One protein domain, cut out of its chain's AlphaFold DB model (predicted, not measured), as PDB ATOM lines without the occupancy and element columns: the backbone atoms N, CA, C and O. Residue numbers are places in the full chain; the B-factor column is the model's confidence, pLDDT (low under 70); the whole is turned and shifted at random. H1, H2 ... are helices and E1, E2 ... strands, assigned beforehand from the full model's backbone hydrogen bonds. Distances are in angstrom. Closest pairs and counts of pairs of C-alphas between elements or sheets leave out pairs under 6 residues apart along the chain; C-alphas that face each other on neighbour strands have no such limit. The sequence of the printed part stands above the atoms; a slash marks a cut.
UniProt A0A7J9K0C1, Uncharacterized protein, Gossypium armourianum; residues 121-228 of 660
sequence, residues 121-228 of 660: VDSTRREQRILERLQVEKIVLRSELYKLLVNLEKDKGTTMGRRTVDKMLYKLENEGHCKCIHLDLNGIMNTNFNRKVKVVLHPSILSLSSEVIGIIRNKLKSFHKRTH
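Overview. This is residues 121 to 228 of the 660 residues of an uncharacterized protein of Gossypium armourianum (UniProt A0A7J9K0C1). A small three-stranded sheet stands between a loose cluster of three helices, H1, H2 and H3, which graze it, and the long helix H5 over one face; the short H4 lies beyond E2. The printed part has 108 residues, with H1 E1 H2 H3 E2 H4 E3 H5 along it. The antiparallel sheet has the order E1, E3, E2. The class is mostly helix; the whole is compact, with a radius of gyration of the C-alphas of 14.2 A and spans of 41 by 32 by 22 A.

Along the chain. Find C-alpha 121 at (133.576, 208.593, 267.308); from there H1 runs 24.4 A to residue 137. Next come E1, residues 139 to 141, H2, 142 to 152, and H3, 162 to 174, 19.3 A long. Then read E2, 179 to 184, H4, 185 to 189, and E3, 196 to 201. H5, 210 to 228, runs 26.4 A to C-alpha 228 at (128.421, 241.951, 262.431).

Arrangement. Look at E1 and E3: N 140 and O 200 are 2.9 A apart, within hydrogen-bond range, as are N 181 and O 199 of E2 and E3, 2.9 A. E1, H2 H3, E2 form a split strand-helix-strand unit, E3 between its strands, with a right-handed crossover. H5 makes two layers with the sheet, a helix on one face, at a height of 8.6 A over E1 and E3. H2 touches H3, closest at C-alphas 146 and 165, 6.6 A. H3 has 8 of 9 O i to N i+4 pairs within range; H1, H2, H4 and H5 have every one.

Size, cuts and confidence. C-alphas 121 and 190, the farthest apart, are 42.6 A apart. The printed part has no cut and no long link. Confidence is under 70 at residues 121 to 122, 154 to 158, 186 to 194, 206 and 224 to 228.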
ATOM      1  N   VAL A 121     132.355 207.963 266.778       63.00
ATOM      2  CA  VAL A 121     133.576 208.593 267.308       63.00
ATOM      3  C   VAL A 121     133.636 210.099 267.013       63.00
ATOM      4  O   VAL A 121     134.032 210.891 267.865       63.00
ATOM      5  N   ASP A 122     133.206 210.531 265.824       69.81
ATOM      6  CA  ASP A 122     133.142 211.959 265.481       69.81
ATOM      7  C   ASP A 122     131.997 212.665 266.235       69.81
ATOM      8  O   ASP A 122     132.123 213.840 266.568       69.81
ATOM      9  N   SER A 123     130.874 211.991 266.521       76.06
ATOM     10  CA  SER A 123     129.811 212.564 267.369       76.06
ATOM     11  C   SER A 123     130.224 212.691 268.834       76.06
ATOM     12  O   SER A 123     130.096 213.784 269.380       76.06
ATOM     13  N   THR A 124     130.787 211.645 269.449       80.19
ATOM     14  CA  THR A 124     131.202 211.697 270.862       80.19
ATOM     15  C   THR A 124     132.303 212.732 271.086       80.19
ATOM     16  O   THR A 124     132.229 213.506 272.037       80.19
ATOM     17  N   ARG A 125     133.261 212.860 270.156       82.75
ATOM     18  CA  ARG A 125     134.286 213.917 270.196       82.75
ATOM     19  C   ARG A 125     133.691 215.331 270.141       82.75
ATOM     20  O   ARG A 125     134.180 216.232 270.825       82.75
ATOM     21  N   ARG A 126     132.648 215.558 269.332       84.50
ATOM     22  CA  ARG A 126     131.942 216.855 269.276       84.50
ATOM     23  C   ARG A 126     131.154 217.119 270.561       84.50
ATOM     24  O   ARG A 126     131.176 218.244 271.048       84.50
ATOM     25  N   GLU A 127     130.489 216.101 271.103       85.38
ATOM     26  CA  GLU A 127     129.729 216.162 272.359       85.38
ATOM     27  C   GLU A 127     130.643 216.487 273.548       85.38
ATOM     28  O   GLU A 127     130.420 217.489 274.227       85.38
ATOM     29  N   GLN A 128     131.748 215.755 273.716       85.81
ATOM     30  CA  GLN A 128     132.770 216.029 274.732       85.81
ATOM     31  C   GLN A 128     133.295 217.472 274.642       85.81
ATOM     32  O   GLN A 128     133.381 218.169 275.652       85.81
ATOM     33  N   ARG A 129     133.554 217.980 273.429       85.44
ATOM     34  CA  ARG A 129     134.036 219.357 273.236       85.44
ATOM     35  C   ARG A 129     132.978 220.431 273.537       85.44
ATOM     36  O   ARG A 129     133.342 221.554 273.897       85.44
ATOM     37  N   ILE A 130     131.684 220.118 273.408       87.25
ATOM     38  CA  ILE A 130     130.596 220.981 273.907       87.25
ATOM     39  C   ILE A 130     130.636 221.018 275.439       87.25
ATOM     40  O   ILE A 130     130.572 222.108 276.007       87.25
ATOM     41  N   LEU A 131     130.789 219.862 276.095       86.25
ATOM     42  CA  LEU A 131     130.832 219.752 277.557       86.25
ATOM     43  C   LEU A 131     132.037 220.477 278.163       86.25
ATOM     44  O   LEU A 131     131.848 221.297 279.056       86.25
ATOM     45  N   GLU A 132     133.242 220.294 277.619       86.62
ATOM     46  CA  GLU A 132     134.439 221.051 278.021       86.62
ATOM     47  C   GLU A 132     134.205 222.570 277.946       86.62
ATOM     48  O   GLU A 132     134.567 223.321 278.855       86.62
ATOM     49  N   ARG A 133     133.557 223.055 276.874       83.94
ATOM     50  CA  ARG A 133     133.257 224.487 276.747       83.94
ATOM     51  C   ARG A 133     132.193 224.945 277.744       83.94
ATOM     52  O   ARG A 133     132.279 226.071 278.232       83.94
ATOM     53  N   LEU A 134     131.212 224.095 278.037       86.62
ATOM     54  CA  LEU A 134     130.138 224.380 278.981       86.62
ATOM     55  C   LEU A 134     130.630 224.377 280.437       86.62
ATOM     56  O   LEU A 134     130.172 225.209 281.211       86.62
ATOM     57  N   GLN A 135     131.599 223.528 280.789       84.69
ATOM     58  CA  GLN A 135     132.274 223.541 282.093       84.69
ATOM     59  C   GLN A 135     133.039 224.854 282.318       84.69
ATOM     60  O   GLN A 135     132.862 225.500 283.349       84.69
ATOM     61  N   VAL A 136     133.835 225.289 281.331       83.81
ATOM     62  CA  VAL A 136     134.631 226.530 281.424       83.81
ATOM     63  C   VAL A 136     133.749 227.778 281.479       83.81
ATOM     64  O   VAL A 136     133.994 228.679 282.274       83.81
ATOM     65  N   GLU A 137     132.735 227.874 280.614       79.81
ATOM     66  CA  GLU A 137     131.981 229.120 280.438       79.81
ATOM     67  C   GLU A 137     130.628 229.182 281.159       79.81
ATOM     68  O   GLU A 137     130.052 230.272 281.223       79.81
ATOM     69  N   LYS A 138     130.107 228.047 281.651       84.88
ATOM     70  CA  LYS A 138     128.799 227.816 282.313       84.88
ATOM     71  C   LYS A 138     127.532 228.202 281.522       84.88
ATOM     72  O   LYS A 138     126.475 227.615 281.733       84.88
ATOM     73  N   ILE A 139     127.626 229.154 280.598       85.38
ATOM     74  CA  ILE A 139     126.558 229.713 279.762       85.38
ATOM     75  C   ILE A 139     127.134 229.904 278.358       85.38
ATOM     76  O   ILE A 139     128.066 230.691 278.199       85.38
ATOM     77  N   VAL A 140     126.598 229.253 277.324       86.94
ATOM     78  CA  VAL A 140     127.126 229.353 275.947       86.94
ATOM     79  C   VAL A 140     125.994 229.549 274.937       86.94
ATOM     80  O   VAL A 140     124.931 228.936 275.035       86.94
ATOM     81  N   LEU A 141     126.198 230.399 273.927       87.62
ATOM     82  CA  LEU A 141     125.213 230.576 272.856       87.62
ATOM     83  C   LEU A 141     125.277 229.410 271.854       87.62
ATOM     84  O   LEU A 141     126.356 229.029 271.395       87.62
ATOM     85  N   ARG A 142     124.123 228.910 271.385       87.94
ATOM     86  CA  ARG A 142     124.056 227.875 270.324       87.94
ATOM     87  C   ARG A 142     124.817 228.274 269.049       87.94
ATOM     88  O   ARG A 142     125.325 227.424 268.317       87.94
ATOM     89  N   SER A 143     124.908 229.573 268.770       82.44
ATOM     90  CA  SER A 143     125.658 230.136 267.643       82.44
ATOM     91  C   SER A 143     127.180 230.168 267.855       82.44
ATOM     92  O   SER A 143     127.919 230.174 266.871       82.44
ATOM     93  N   GLU A 144     127.656 230.159 269.102       84.56
ATOM     94  CA  GLU A 144     129.077 230.028 269.443       84.56
ATOM     95  C   GLU A 144     129.527 228.573 269.339       84.56
ATOM     96  O   GLU A 144     130.528 228.308 268.676       84.56
ATOM     97  N   LEU A 145     128.733 227.629 269.861       86.31
ATOM     98  CA  LEU A 145     128.987 226.191 269.704       86.31
ATOM     99  C   LEU A 145     129.072 225.784 268.225       86.31
ATOM    100  O   LEU A 145     130.001 225.085 267.832       86.31
ATOM    101  N   TYR A 146     128.170 226.286 267.373       86.38
ATOM    102  CA  TYR A 146     128.253 226.039 265.929       86.38
ATOM    103  C   TYR A 146     129.568 226.552 265.313       86.38
ATOM    104  O   TYR A 146     130.204 225.824 264.555       86.38
ATOM    105  N   LYS A 147     130.014 227.773 265.654       84.88
ATOM    106  CA  LYS A 147     131.306 228.301 265.174       84.88
ATOM    107  C   LYS A 147     132.488 227.482 265.702       84.88
ATOM    108  O   LYS A 147     133.425 227.242 264.950       84.88
ATOM    109  N   LEU A 148     132.451 227.055 266.966       84.19
ATOM    110  CA  LEU A 148     133.500 226.250 267.594       84.19
ATOM    111  C   LEU A 148     133.663 224.900 266.887       84.19
ATOM    112  O   LEU A 148     134.777 224.531 266.530       84.19
ATOM    113  N   LEU A 149     132.556 224.204 266.632       83.62
ATOM    114  CA  LEU A 149     132.563 222.892 265.984       83.62
ATOM    115  C   LEU A 149     132.959 222.980 264.503       83.62
ATOM    116  O   LEU A 149     133.763 222.180 264.045       83.62
ATOM    117  N   VAL A 150     132.494 223.999 263.768       82.62
ATOM    118  CA  VAL A 150     132.967 224.253 262.391       82.62
ATOM    119  C   VAL A 150     134.460 224.612 262.368       82.62
ATOM    120  O   VAL A 150     135.171 224.217 261.450       82.62
ATOM    121  N   ASN A 151     134.971 225.315 263.385       78.19
ATOM    122  CA  ASN A 151     136.400 225.616 263.497       78.19
ATOM    123  C   ASN A 151     137.268 224.382 263.803       78.19
ATOM    124  O   ASN A 151     138.445 224.403 263.458       78.19
ATOM    125  N   LEU A 152     136.706 223.349 264.439       75.88
ATOM    126  CA  LEU A 152     137.372 222.070 264.719       75.88
ATOM    127  C   LEU A 152     137.500 221.192 263.461       75.88
ATOM    128  O   LEU A 152     138.339 220.301 263.416       75.88
ATOM    129  N   GLU A 153     136.688 221.457 262.435       76.12
ATOM    130  CA  GLU A 153     136.593 220.655 261.210       76.12
ATOM    131  C   GLU A 153     137.097 221.394 259.960       76.12
ATOM    132  O   GLU A 153     136.771 220.993 258.850       76.12
ATOM    133  N   LYS A 154     137.903 222.456 260.111       69.88
ATOM    134  CA  LYS A 154     138.412 223.267 258.981       69.88
ATOM    135  C   LYS A 154     139.138 222.456 257.905       69.88
ATOM    136  O   LYS A 154     139.072 222.825 256.736       69.88
ATOM    137  N   ASP A 155     139.794 221.375 258.309       65.88
ATOM    138  CA  ASP A 155     140.590 220.514 257.429       65.88
ATOM    139  C   ASP A 155     139.742 219.406 256.774       65.88
ATOM    140  O   ASP A 155     140.162 218.773 255.807       65.88
ATOM    141  N   LYS A 156     138.504 219.192 257.253       63.41
ATOM    142  CA  LYS A 156     137.512 218.339 256.592       63.41
ATOM    143  C   LYS A 156     136.763 219.196 255.565       63.41
ATOM    144  O   LYS A 156     136.027 220.106 255.930       63.41
ATOM    145  N   GLY A 157     136.877 218.872 254.275       59.19
ATOM    146  CA  GLY A 157     136.264 219.630 253.165       59.19
ATOM    147  C   GLY A 157     134.722 219.699 253.131       59.19
ATOM    148  O   GLY A 157     134.148 220.129 252.134       59.19
ATOM    149  N   THR A 158     134.038 219.272 254.194       69.19
ATOM    150  CA  THR A 158     132.579 219.215 254.331       69.19
ATOM    151  C   THR A 158     132.122 219.970 255.581       69.19
ATOM    152  O   THR A 158     132.313 219.500 256.701       69.19
ATOM    153  N   THR A 159     131.455 221.111 255.408       73.31
ATOM    154  CA  THR A 159     130.927 221.902 256.532       73.31
ATOM    155  C   THR A 159     129.752 221.200 257.220       73.31
ATOM    156  O   THR A 159     128.730 220.928 256.587       73.31
ATOM    157  N   MET A 160     129.845 220.979 258.536       76.31
ATOM    158  CA  MET A 160     128.762 220.406 259.343       76.31
ATOM    159  C   MET A 160     127.448 221.210 259.248       76.31
ATOM    160  O   MET A 160     127.410 222.431 259.419       76.31
ATOM    161  N   GLY A 161     126.328 220.505 259.057       77.19
ATOM    162  CA  GLY A 161     124.992 221.104 259.018       77.19
ATOM    163  C   GLY A 161     124.518 221.652 260.372       77.19
ATOM    164  O   GLY A 161     124.678 221.024 261.417       77.19
ATOM    165  N   ARG A 162     123.831 222.806 260.364       79.69
ATOM    166  CA  ARG A 162     123.334 223.480 261.588       79.69
ATOM    167  C   ARG A 162     122.441 222.602 262.474       79.69
ATOM    168  O   ARG A 162     122.481 222.759 263.693       79.69
ATOM    169  N   ARG A 163     121.662 221.692 261.871       83.88
ATOM    170  CA  ARG A 163     120.765 220.746 262.565       83.88
ATOM    171  C   ARG A 163     121.526 219.697 263.390       83.88
ATOM    172  O   ARG A 163     120.971 219.188 264.355       83.88
ATOM    173  N   THR A 164     122.783 219.394 263.059       83.88
ATOM    174  CA  THR A 164     123.604 218.428 263.810       83.88
ATOM    175  C   THR A 164     123.883 218.924 265.229       83.88
ATOM    176  O   THR A 164     123.793 218.149 266.174       83.88
ATOM    177  N   VAL A 165     124.113 220.232 265.402       85.19
ATOM    178  CA  VAL A 165     124.281 220.850 266.731       85.19
ATOM    179  C   VAL A 165     123.006 220.744 267.568       85.19
ATOM    180  O   VAL A 165     123.095 220.477 268.758       85.19
ATOM    181  N   ASP A 166     121.820 220.888 266.965       84.56
ATOM    182  CA  ASP A 166     120.560 220.714 267.702       84.56
ATOM    183  C   ASP A 166     120.351 219.263 268.153       84.56
ATOM    184  O   ASP A 166     119.887 219.054 269.269       84.56
ATOM    185  N   LYS A 167     120.742 218.274 267.334       87.06
ATOM    186  CA  LYS A 167     120.688 216.849 267.706       87.06
ATOM    187  C   LYS A 167     121.630 216.510 268.866       87.06
ATOM    188  O   LYS A 167     121.206 215.835 269.793       87.06
ATOM    189  N   MET A 168     122.872 217.004 268.833       86.62
ATOM    190  CA  MET A 168     123.836 216.795 269.925       86.62
ATOM    191  C   MET A 168     123.379 217.491 271.213       86.62
ATOM    192  O   MET A 168     123.433 216.892 272.276       86.62
ATOM    193  N   LEU A 169     122.859 218.722 271.124       88.19
ATOM    194  CA  LEU A 169     122.306 219.420 272.290       88.19
ATOM    195  C   LEU A 169     121.075 218.718 272.870       88.19
ATOM    196  O   LEU A 169     120.957 218.654 274.082       88.19
ATOM    197  N   TYR A 170     120.188 218.175 272.033       88.62
ATOM    198  CA  TYR A 170     119.031 217.402 272.496       88.62
ATOM    199  C   TYR A 170     119.451 216.112 273.220       88.62
ATOM    200  O   TYR A 170     118.902 215.787 274.266       88.62
ATOM    201  N   LYS A 171     120.473 215.411 272.711       89.19
ATOM    202  CA  LYS A 171     121.052 214.241 273.381       89.19
ATOM    203  C   LYS A 171     121.653 214.615 274.748       89.19
ATOM    204  O   LYS A 171     121.251 214.043 275.752       89.19
ATOM    205  N   LEU A 172     122.523 215.628 274.792       87.25
ATOM    206  CA  LEU A 172     123.159 216.109 276.030       87.25
ATOM    207  C   LEU A 172     122.164 216.705 277.046       87.25
ATOM    208  O   LEU A 172     122.475 216.793 278.231       87.25
ATOM    209  N   GLU A 173     120.996 217.159 276.593       89.75
ATOM    210  CA  GLU A 173     119.896 217.627 277.442       89.75
ATOM    211  C   GLU A 173     119.117 216.450 278.049       89.75
ATOM    212  O   GLU A 173     118.891 216.434 279.256       89.75
ATOM    213  N   ASN A 174     118.816 215.416 277.255       86.25
ATOM    214  CA  ASN A 174     118.213 214.171 277.745       86.25
ATOM    215  C   ASN A 174     119.132 213.406 278.720       86.25
ATOM    216  O   ASN A 174     118.647 212.761 279.642       86.25
ATOM    217  N   GLU A 175     120.452 213.489 278.533       85.81
ATOM    218  CA  GLU A 175     121.473 212.918 279.429       85.81
ATOM    219  C   GLU A 175     121.718 213.779 280.690       85.81
ATOM    220  O   GLU A 175     122.559 213.448 281.522       85.81
ATOM    221  N   GLY A 176     121.010 214.906 280.849       82.50
ATOM    222  CA  GLY A 176     121.133 215.798 282.009       82.50
ATOM    223  C   GLY A 176     122.432 216.614 282.063       82.50
ATOM    224  O   GLY A 176     122.673 217.329 283.036       82.50
ATOM    225  N   HIS A 177     123.272 216.554 281.027       82.94
ATOM    226  CA  HIS A 177     124.566 217.238 280.966       82.94
ATOM    227  C   HIS A 177     124.476 218.721 280.561       82.94
ATOM    228  O   HIS A 177     125.442 219.467 280.730       82.94
ATOM    229  N   CYS A 178     123.335 219.185 280.041       86.06
ATOM    230  CA  CYS A 178     123.072 220.605 279.795       86.06
ATOM    231  C   CYS A 178     121.574 220.943 279.852       86.06
ATOM    232  O   CYS A 178     120.728 220.065 279.735       86.06
ATOM    233  N   LYS A 179     121.244 222.231 279.997       87.50
ATOM    234  CA  LYS A 179     119.866 222.752 279.971       87.50
ATOM    235  C   LYS A 179     119.740 223.800 278.867       87.50
ATOM    236  O   LYS A 179     120.437 224.816 278.900       87.50
ATOM    237  N   CYS A 180     118.881 223.576 277.878       84.81
ATOM    238  CA  CYS A 180     118.688 224.492 276.761       84.81
ATOM    239  C   CYS A 180     117.452 225.373 276.959       84.81
ATOM    240  O   CYS A 180     116.322 224.904 277.015       84.81
ATOM    241  N   ILE A 181     117.652 226.688 276.950       85.44
ATOM    242  CA  ILE A 181     116.566 227.667 277.059       85.44
ATOM    243  C   ILE A 181     116.414 228.468 275.768       85.44
ATOM    244  O   ILE A 181     117.393 228.764 275.078       85.44
ATOM    245  N   HIS A 182     115.178 228.845 275.450       84.19
ATOM    246  CA  HIS A 182     114.863 229.764 274.362       84.19
ATOM    247  C   HIS A 182     114.444 231.104 274.955       84.19
ATOM    248  O   HIS A 182     113.515 231.158 275.754       84.19
ATOM    249  N   LEU A 183     115.133 232.172 274.565       81.62
ATOM    250  CA  LEU A 183     114.919 233.512 275.100       81.62
ATOM    251  C   LEU A 183     114.526 234.495 274.000       81.62
ATOM    252  O   LEU A 183     115.155 234.518 272.938       81.62
ATOM    253  N   ASP A 184     113.525 235.327 274.269       77.25
ATOM    254  CA  ASP A 184     113.065 236.366 273.349       77.25
ATOM    255  C   ASP A 184     113.995 237.586 273.364       77.25
ATOM    256  O   ASP A 184     114.187 238.249 274.385       77.25
ATOM    257  N   LEU A 185     114.574 237.906 272.204       70.44
ATOM    258  CA  LEU A 185     115.548 238.994 272.068       70.44
ATOM    259  C   LEU A 185     114.977 240.374 272.396       70.44
ATOM    260  O   LEU A 185     115.702 241.212 272.936       70.44
ATOM    261  N   ASN A 186     113.692 240.592 272.103       65.25
ATOM    262  CA  ASN A 186     113.014 241.855 272.372       65.25
ATOM    263  C   ASN A 186     113.044 242.194 273.875       65.25
ATOM    264  O   ASN A 186     113.579 243.233 274.251       65.25
ATOM    265  N   GLY A 187     112.614 241.265 274.739       60.75
ATOM    266  CA  GLY A 187     112.611 241.455 276.198       60.75
ATOM    267  C   GLY A 187     113.997 241.456 276.863       60.75
ATOM    268  O   GLY A 187     114.132 241.850 278.019       60.75
ATOM    269  N   ILE A 188     115.050 241.025 276.157       62.28
ATOM    270  CA  ILE A 188     116.415 240.977 276.707       62.28
ATOM    271  C   ILE A 188     117.256 242.196 276.324       62.28
ATOM    272  O   ILE A 188     118.078 242.625 277.139       62.28
ATOM    273  N   MET A 189     117.086 242.748 275.118       62.22
ATOM    274  CA  MET A 189     117.909 243.855 274.607       62.22
ATOM    275  C   MET A 189     117.128 245.119 274.221       62.22
ATOM    276  O   MET A 189     117.753 246.053 273.725       62.22
ATOM    277  N   ASN A 190     115.808 245.165 274.428       59.94
ATOM    278  CA  ASN A 190     114.926 246.255 273.985       59.94
ATOM    279  C   ASN A 190     115.091 246.554 272.482       59.94
ATOM    280  O   ASN A 190     115.160 247.702 272.052       59.94
ATOM    281  N   THR A 191     115.217 245.496 271.674       58.75
ATOM    282  CA  THR A 191     115.366 245.596 270.216       58.75
ATOM    283  C   THR A 191     114.123 245.079 269.514       58.75
ATOM    284  O   THR A 191     113.721 243.948 269.782       58.75
ATOM    285  N   ASN A 192     113.642 245.798 268.496       56.62
ATOM    286  CA  ASN A 192     112.462 245.463 267.676       56.62
ATOM    287  C   ASN A 192     112.559 244.123 266.892       56.62
ATOM    288  O   ASN A 192     111.734 243.832 266.027       56.62
ATOM    289  N   PHE A 193     113.570 243.289 267.152       57.66
ATOM    290  CA  PHE A 193     113.724 241.953 266.590       57.66
ATOM    291  C   PHE A 193     112.957 240.913 267.419       57.66
ATOM    292  O   PHE A 193     113.463 240.400 268.419       57.66
ATOM    293  N   ASN A 194     111.778 240.516 266.938       63.22
ATOM    294  CA  ASN A 194     111.073 239.335 267.440       63.22
ATOM    295  C   ASN A 194     111.784 238.043 266.977       63.22
ATOM    296  O   ASN A 194     111.434 237.435 265.966       63.22
ATOM    297  N   ARG A 195     112.870 237.676 267.663       72.00
ATOM    298  CA  ARG A 195     113.680 236.480 267.389       72.00
ATOM    299  C   ARG A 195     114.024 235.767 268.696       72.00
ATOM    300  O   ARG A 195     114.513 236.399 269.630       72.00
ATOM    301  N   LYS A 196     113.859 234.444 268.721       78.56
ATOM    302  CA  LYS A 196     114.271 233.583 269.841       78.56
ATOM    303  C   LYS A 196     115.728 233.146 269.694       78.56
ATOM    304  O   LYS A 196     116.147 232.727 268.614       78.56
ATOM    305  N   VAL A 197     116.501 233.217 270.776       81.81
ATOM    306  CA  VAL A 197     117.880 232.705 270.856       81.81
ATOM    307  C   VAL A 197     117.926 231.490 271.773       81.81
ATOM    308  O   VAL A 197     117.477 231.556 272.913       81.81
ATOM    309  N   LYS A 198     118.504 230.390 271.271       85.94
ATOM    310  CA  LYS A 198     118.797 229.189 272.063       85.94
ATOM    311  C   LYS A 198     120.115 229.384 272.823       85.94
ATOM    312  O   LYS A 198     121.172 229.540 272.199       85.94
ATOM    313  N   VAL A 199     120.045 229.381 274.151       85.31
ATOM    314  CA  VAL A 199     121.188 229.446 275.076       85.31
ATOM    315  C   VAL A 199     121.327 228.090 275.760       85.31
ATOM    316  O   VAL A 199     120.326 227.471 276.110       85.31
ATOM    317  N   VAL A 200     122.562 227.626 275.925       87.75
ATOM    318  CA  VAL A 200     122.902 226.365 276.587       87.75
ATOM    319  C   VAL A 200     123.515 226.695 277.943       87.75
ATOM    320  O   VAL A 200     124.474 227.466 278.016       87.75
ATOM    321  N   LEU A 201     122.942 226.144 279.009       87.00
ATOM    322  CA  LEU A 201     123.365 226.339 280.394       87.00
ATOM    323  C   LEU A 201     123.968 225.052 280.960       87.00
ATOM    324  O   LEU A 201     123.522 223.950 280.634       87.00
ATOM    325  N   HIS A 202     124.959 225.202 281.837       88.06
ATOM    326  CA  HIS A 202     125.461 224.116 282.670       88.06
ATOM    327  C   HIS A 202     124.390 223.697 283.700       88.06
ATOM    328  O   HIS A 202     123.723 224.586 284.238       88.06
ATOM    329  N   PRO A 203     124.237 222.399 284.034       83.44
ATOM    330  CA  PRO A 203     123.198 221.916 284.955       83.44
ATOM    331  C   PRO A 203     123.199 222.587 286.338       83.44
ATOM    332  O   PRO A 203     122.146 222.745 286.946       83.44
ATOM    333  N   SER A 204     124.359 223.065 286.804       79.19
ATOM    334  CA  SER A 204     124.494 223.826 288.061       79.19
ATOM    335  C   SER A 204     123.738 225.166 288.087       79.19
ATOM    336  O   SER A 204     123.641 225.778 289.145       79.19
ATOM    337  N   ILE A 205     123.236 225.662 286.949       77.50
ATOM    338  CA  ILE A 205     122.417 226.881 286.883       77.50
ATOM    339  C   ILE A 205     120.943 226.483 287.022       77.50
ATOM    340  O   ILE A 205     120.240 226.229 286.040       77.50
ATOM    341  N   LEU A 206     120.480 226.429 288.271       67.94
ATOM    342  CA  LEU A 206     119.122 226.001 288.611       67.94
ATOM    343  C   LEU A 206     118.058 226.997 288.105       67.94
ATOM    344  O   LEU A 206     117.088 226.582 287.460       67.94
ATOM    345  N   SER A 207     118.269 228.301 288.322       71.75
ATOM    346  CA  SER A 207     117.318 229.379 288.010       71.75
ATOM    347  C   SER A 207     117.897 230.480 287.106       71.75
ATOM    348  O   SER A 207     119.103 230.721 287.045       71.75
ATOM    349  N   LEU A 208     117.009 231.167 286.380       75.88
ATOM    350  CA  LEU A 208     117.330 232.324 285.541       75.88
ATOM    351  C   LEU A 208     117.310 233.614 286.373       75.88
ATOM    352  O   LEU A 208     116.357 234.388 286.311       75.88
ATOM    353  N   SER A 209     118.360 233.841 287.165       79.06
ATOM    354  CA  SER A 209     118.511 235.090 287.921       79.06
ATOM    355  C   SER A 209     118.743 236.301 287.003       79.06
ATOM    356  O   SER A 209     119.181 236.180 285.852       79.06
ATOM    357  N   SER A 210     118.493 237.502 287.529       73.19
ATOM    358  CA  SER A 210     118.783 238.777 286.854       73.19
ATOM    359  C   SER A 210     120.257 238.901 286.437       73.19
ATOM    360  O   SER A 210     120.551 239.422 285.359       73.19
ATOM    361  N   GLU A 211     121.170 238.359 287.243       77.44
ATOM    362  CA  GLU A 211     122.606 238.278 286.971       77.44
ATOM    363  C   GLU A 211     122.924 237.341 285.794       77.44
ATOM    364  O   GLU A 211     123.609 237.745 284.852       77.44
ATOM    365  N   VAL A 212     122.349 236.129 285.771       81.94
ATOM    366  CA  VAL A 212     122.483 235.180 284.648       81.94
ATOM    367  C   VAL A 212     121.976 235.811 283.346       81.94
ATOM    368  O   VAL A 212     122.641 235.724 282.310       81.94
ATOM    369  N   ILE A 213     120.848 236.527 283.390       80.88
ATOM    370  CA  ILE A 213     120.326 237.286 282.242       80.88
ATOM    371  C   ILE A 213     121.285 238.428 281.852       80.88
ATOM    372  O   ILE A 213     121.493 238.673 280.661       80.88
ATOM    373  N   GLY A 214     121.924 239.101 282.814       78.44
ATOM    374  CA  GLY A 214     122.985 240.088 282.579       78.44
ATOM    375  C   GLY A 214     124.197 239.512 281.837       78.44
ATOM    376  O   GLY A 214     124.650 240.085 280.841       78.44
ATOM    377  N   ILE A 215     124.671 238.331 282.242       82.44
ATOM    378  CA  ILE A 215     125.758 237.611 281.562       82.44
ATOM    379  C   ILE A 215     125.338 237.235 280.134       82.44
ATOM    380  O   ILE A 215     126.097 237.461 279.186       82.44
ATOM    381  N   ILE A 216     124.106 236.746 279.941       83.44
ATOM    382  CA  ILE A 216     123.553 236.423 278.615       83.44
ATOM    383  C   ILE A 216     123.474 237.673 277.724       83.44
ATOM    384  O   ILE A 216     123.901 237.614 276.569       83.44
ATOM    385  N   ARG A 217     123.018 238.825 278.245       80.62
ATOM    386  CA  ARG A 217     123.034 240.120 277.529       80.62
ATOM    387  C   ARG A 217     124.445 240.484 277.065       80.62
ATOM    388  O   ARG A 217     124.631 240.862 275.908       80.62
ATOM    389  N   ASN A 218     125.446 240.337 277.927       82.00
ATOM    390  CA  ASN A 218     126.837 240.676 277.608       82.00
ATOM    391  C   ASN A 218     127.471 239.699 276.599       82.00
ATOM    392  O   ASN A 218     128.165 240.134 275.670       82.00
ATOM    393  N   LYS A 219     127.176 238.395 276.692       82.75
ATOM    394  CA  LYS A 219     127.574 237.412 275.669       82.75
ATOM    395  C   LYS A 219     126.896 237.669 274.331       82.75
ATOM    396  O   LYS A 219     127.554 237.644 273.299       82.75
ATOM    397  N   LEU A 220     125.615 238.022 274.326       79.44
ATOM    398  CA  LEU A 220     124.893 238.355 273.104       79.44
ATOM    399  C   LEU A 220     125.431 239.638 272.444       79.44
ATOM    400  O   LEU A 220     125.675 239.640 271.237       79.44
ATOM    401  N   LYS A 221     125.692 240.700 273.223       80.19
ATOM    402  CA  LYS A 221     126.337 241.934 272.735       80.19
ATOM    403  C   LYS A 221     127.726 241.651 272.153       80.19
ATOM    404  O   LYS A 221     128.035 242.127 271.060       80.19
ATOM    405  N   SER A 222     128.562 240.864 272.835       78.69
ATOM    406  CA  SER A 222     129.903 240.526 272.333       78.69
ATOM    407  C   SER A 222     129.862 239.580 271.125       78.69
ATOM    408  O   SER A 222     130.622 239.777 270.177       78.69
ATOM    409  N   PHE A 223     128.927 238.628 271.072       73.56
ATOM    410  CA  PHE A 223     128.701 237.785 269.897       73.56
ATOM    411  C   PHE A 223     128.206 238.590 268.691       73.56
ATOM    412  O   PHE A 223     128.680 238.359 267.577       73.56
ATOM    413  N   HIS A 224     127.300 239.552 268.891       67.00
ATOM    414  CA  HIS A 224     126.843 240.446 267.828       67.00
ATOM    415  C   HIS A 224     128.014 241.274 267.285       67.00
ATOM    416  O   HIS A 224     128.279 241.207 266.086       67.00
ATOM    417  N   LYS A 225     128.805 241.917 268.163       68.19
ATOM    418  CA  LYS A 225     130.060 242.597 267.784       68.19
ATOM    419  C   LYS A 225     130.997 241.677 266.985       68.19
ATOM    420  O   LYS A 225     131.483 242.080 265.945       68.19
ATOM    421  N   ARG A 226     131.185 240.415 267.392       61.47
ATOM    422  CA  ARG A 226     132.017 239.411 266.683       61.47
ATOM    423  C   ARG A 226     131.423 238.863 265.372       61.47
ATOM    424  O   ARG A 226     132.086 238.065 264.711       61.47
ATOM    425  N   THR A 227     130.168 239.166 265.037       54.47
ATOM    426  CA  THR A 227     129.456 238.548 263.894       54.47
ATOM    427  C   THR A 227     128.945 239.570 262.880       54.47
ATOM    428  O   THR A 227     128.776 239.216 261.719       54.47
ATOM    429  N   HIS A 228     128.733 240.817 263.302       45.28
ATOM    430  CA  HIS A 228     128.421 241.951 262.431       45.28
ATOM    431  C   HIS A 228     129.634 242.820 262.086       45.28
ATOM    432  O   HIS A 228     129.485 243.759 261.314       45.28
TER     433      HIS A 228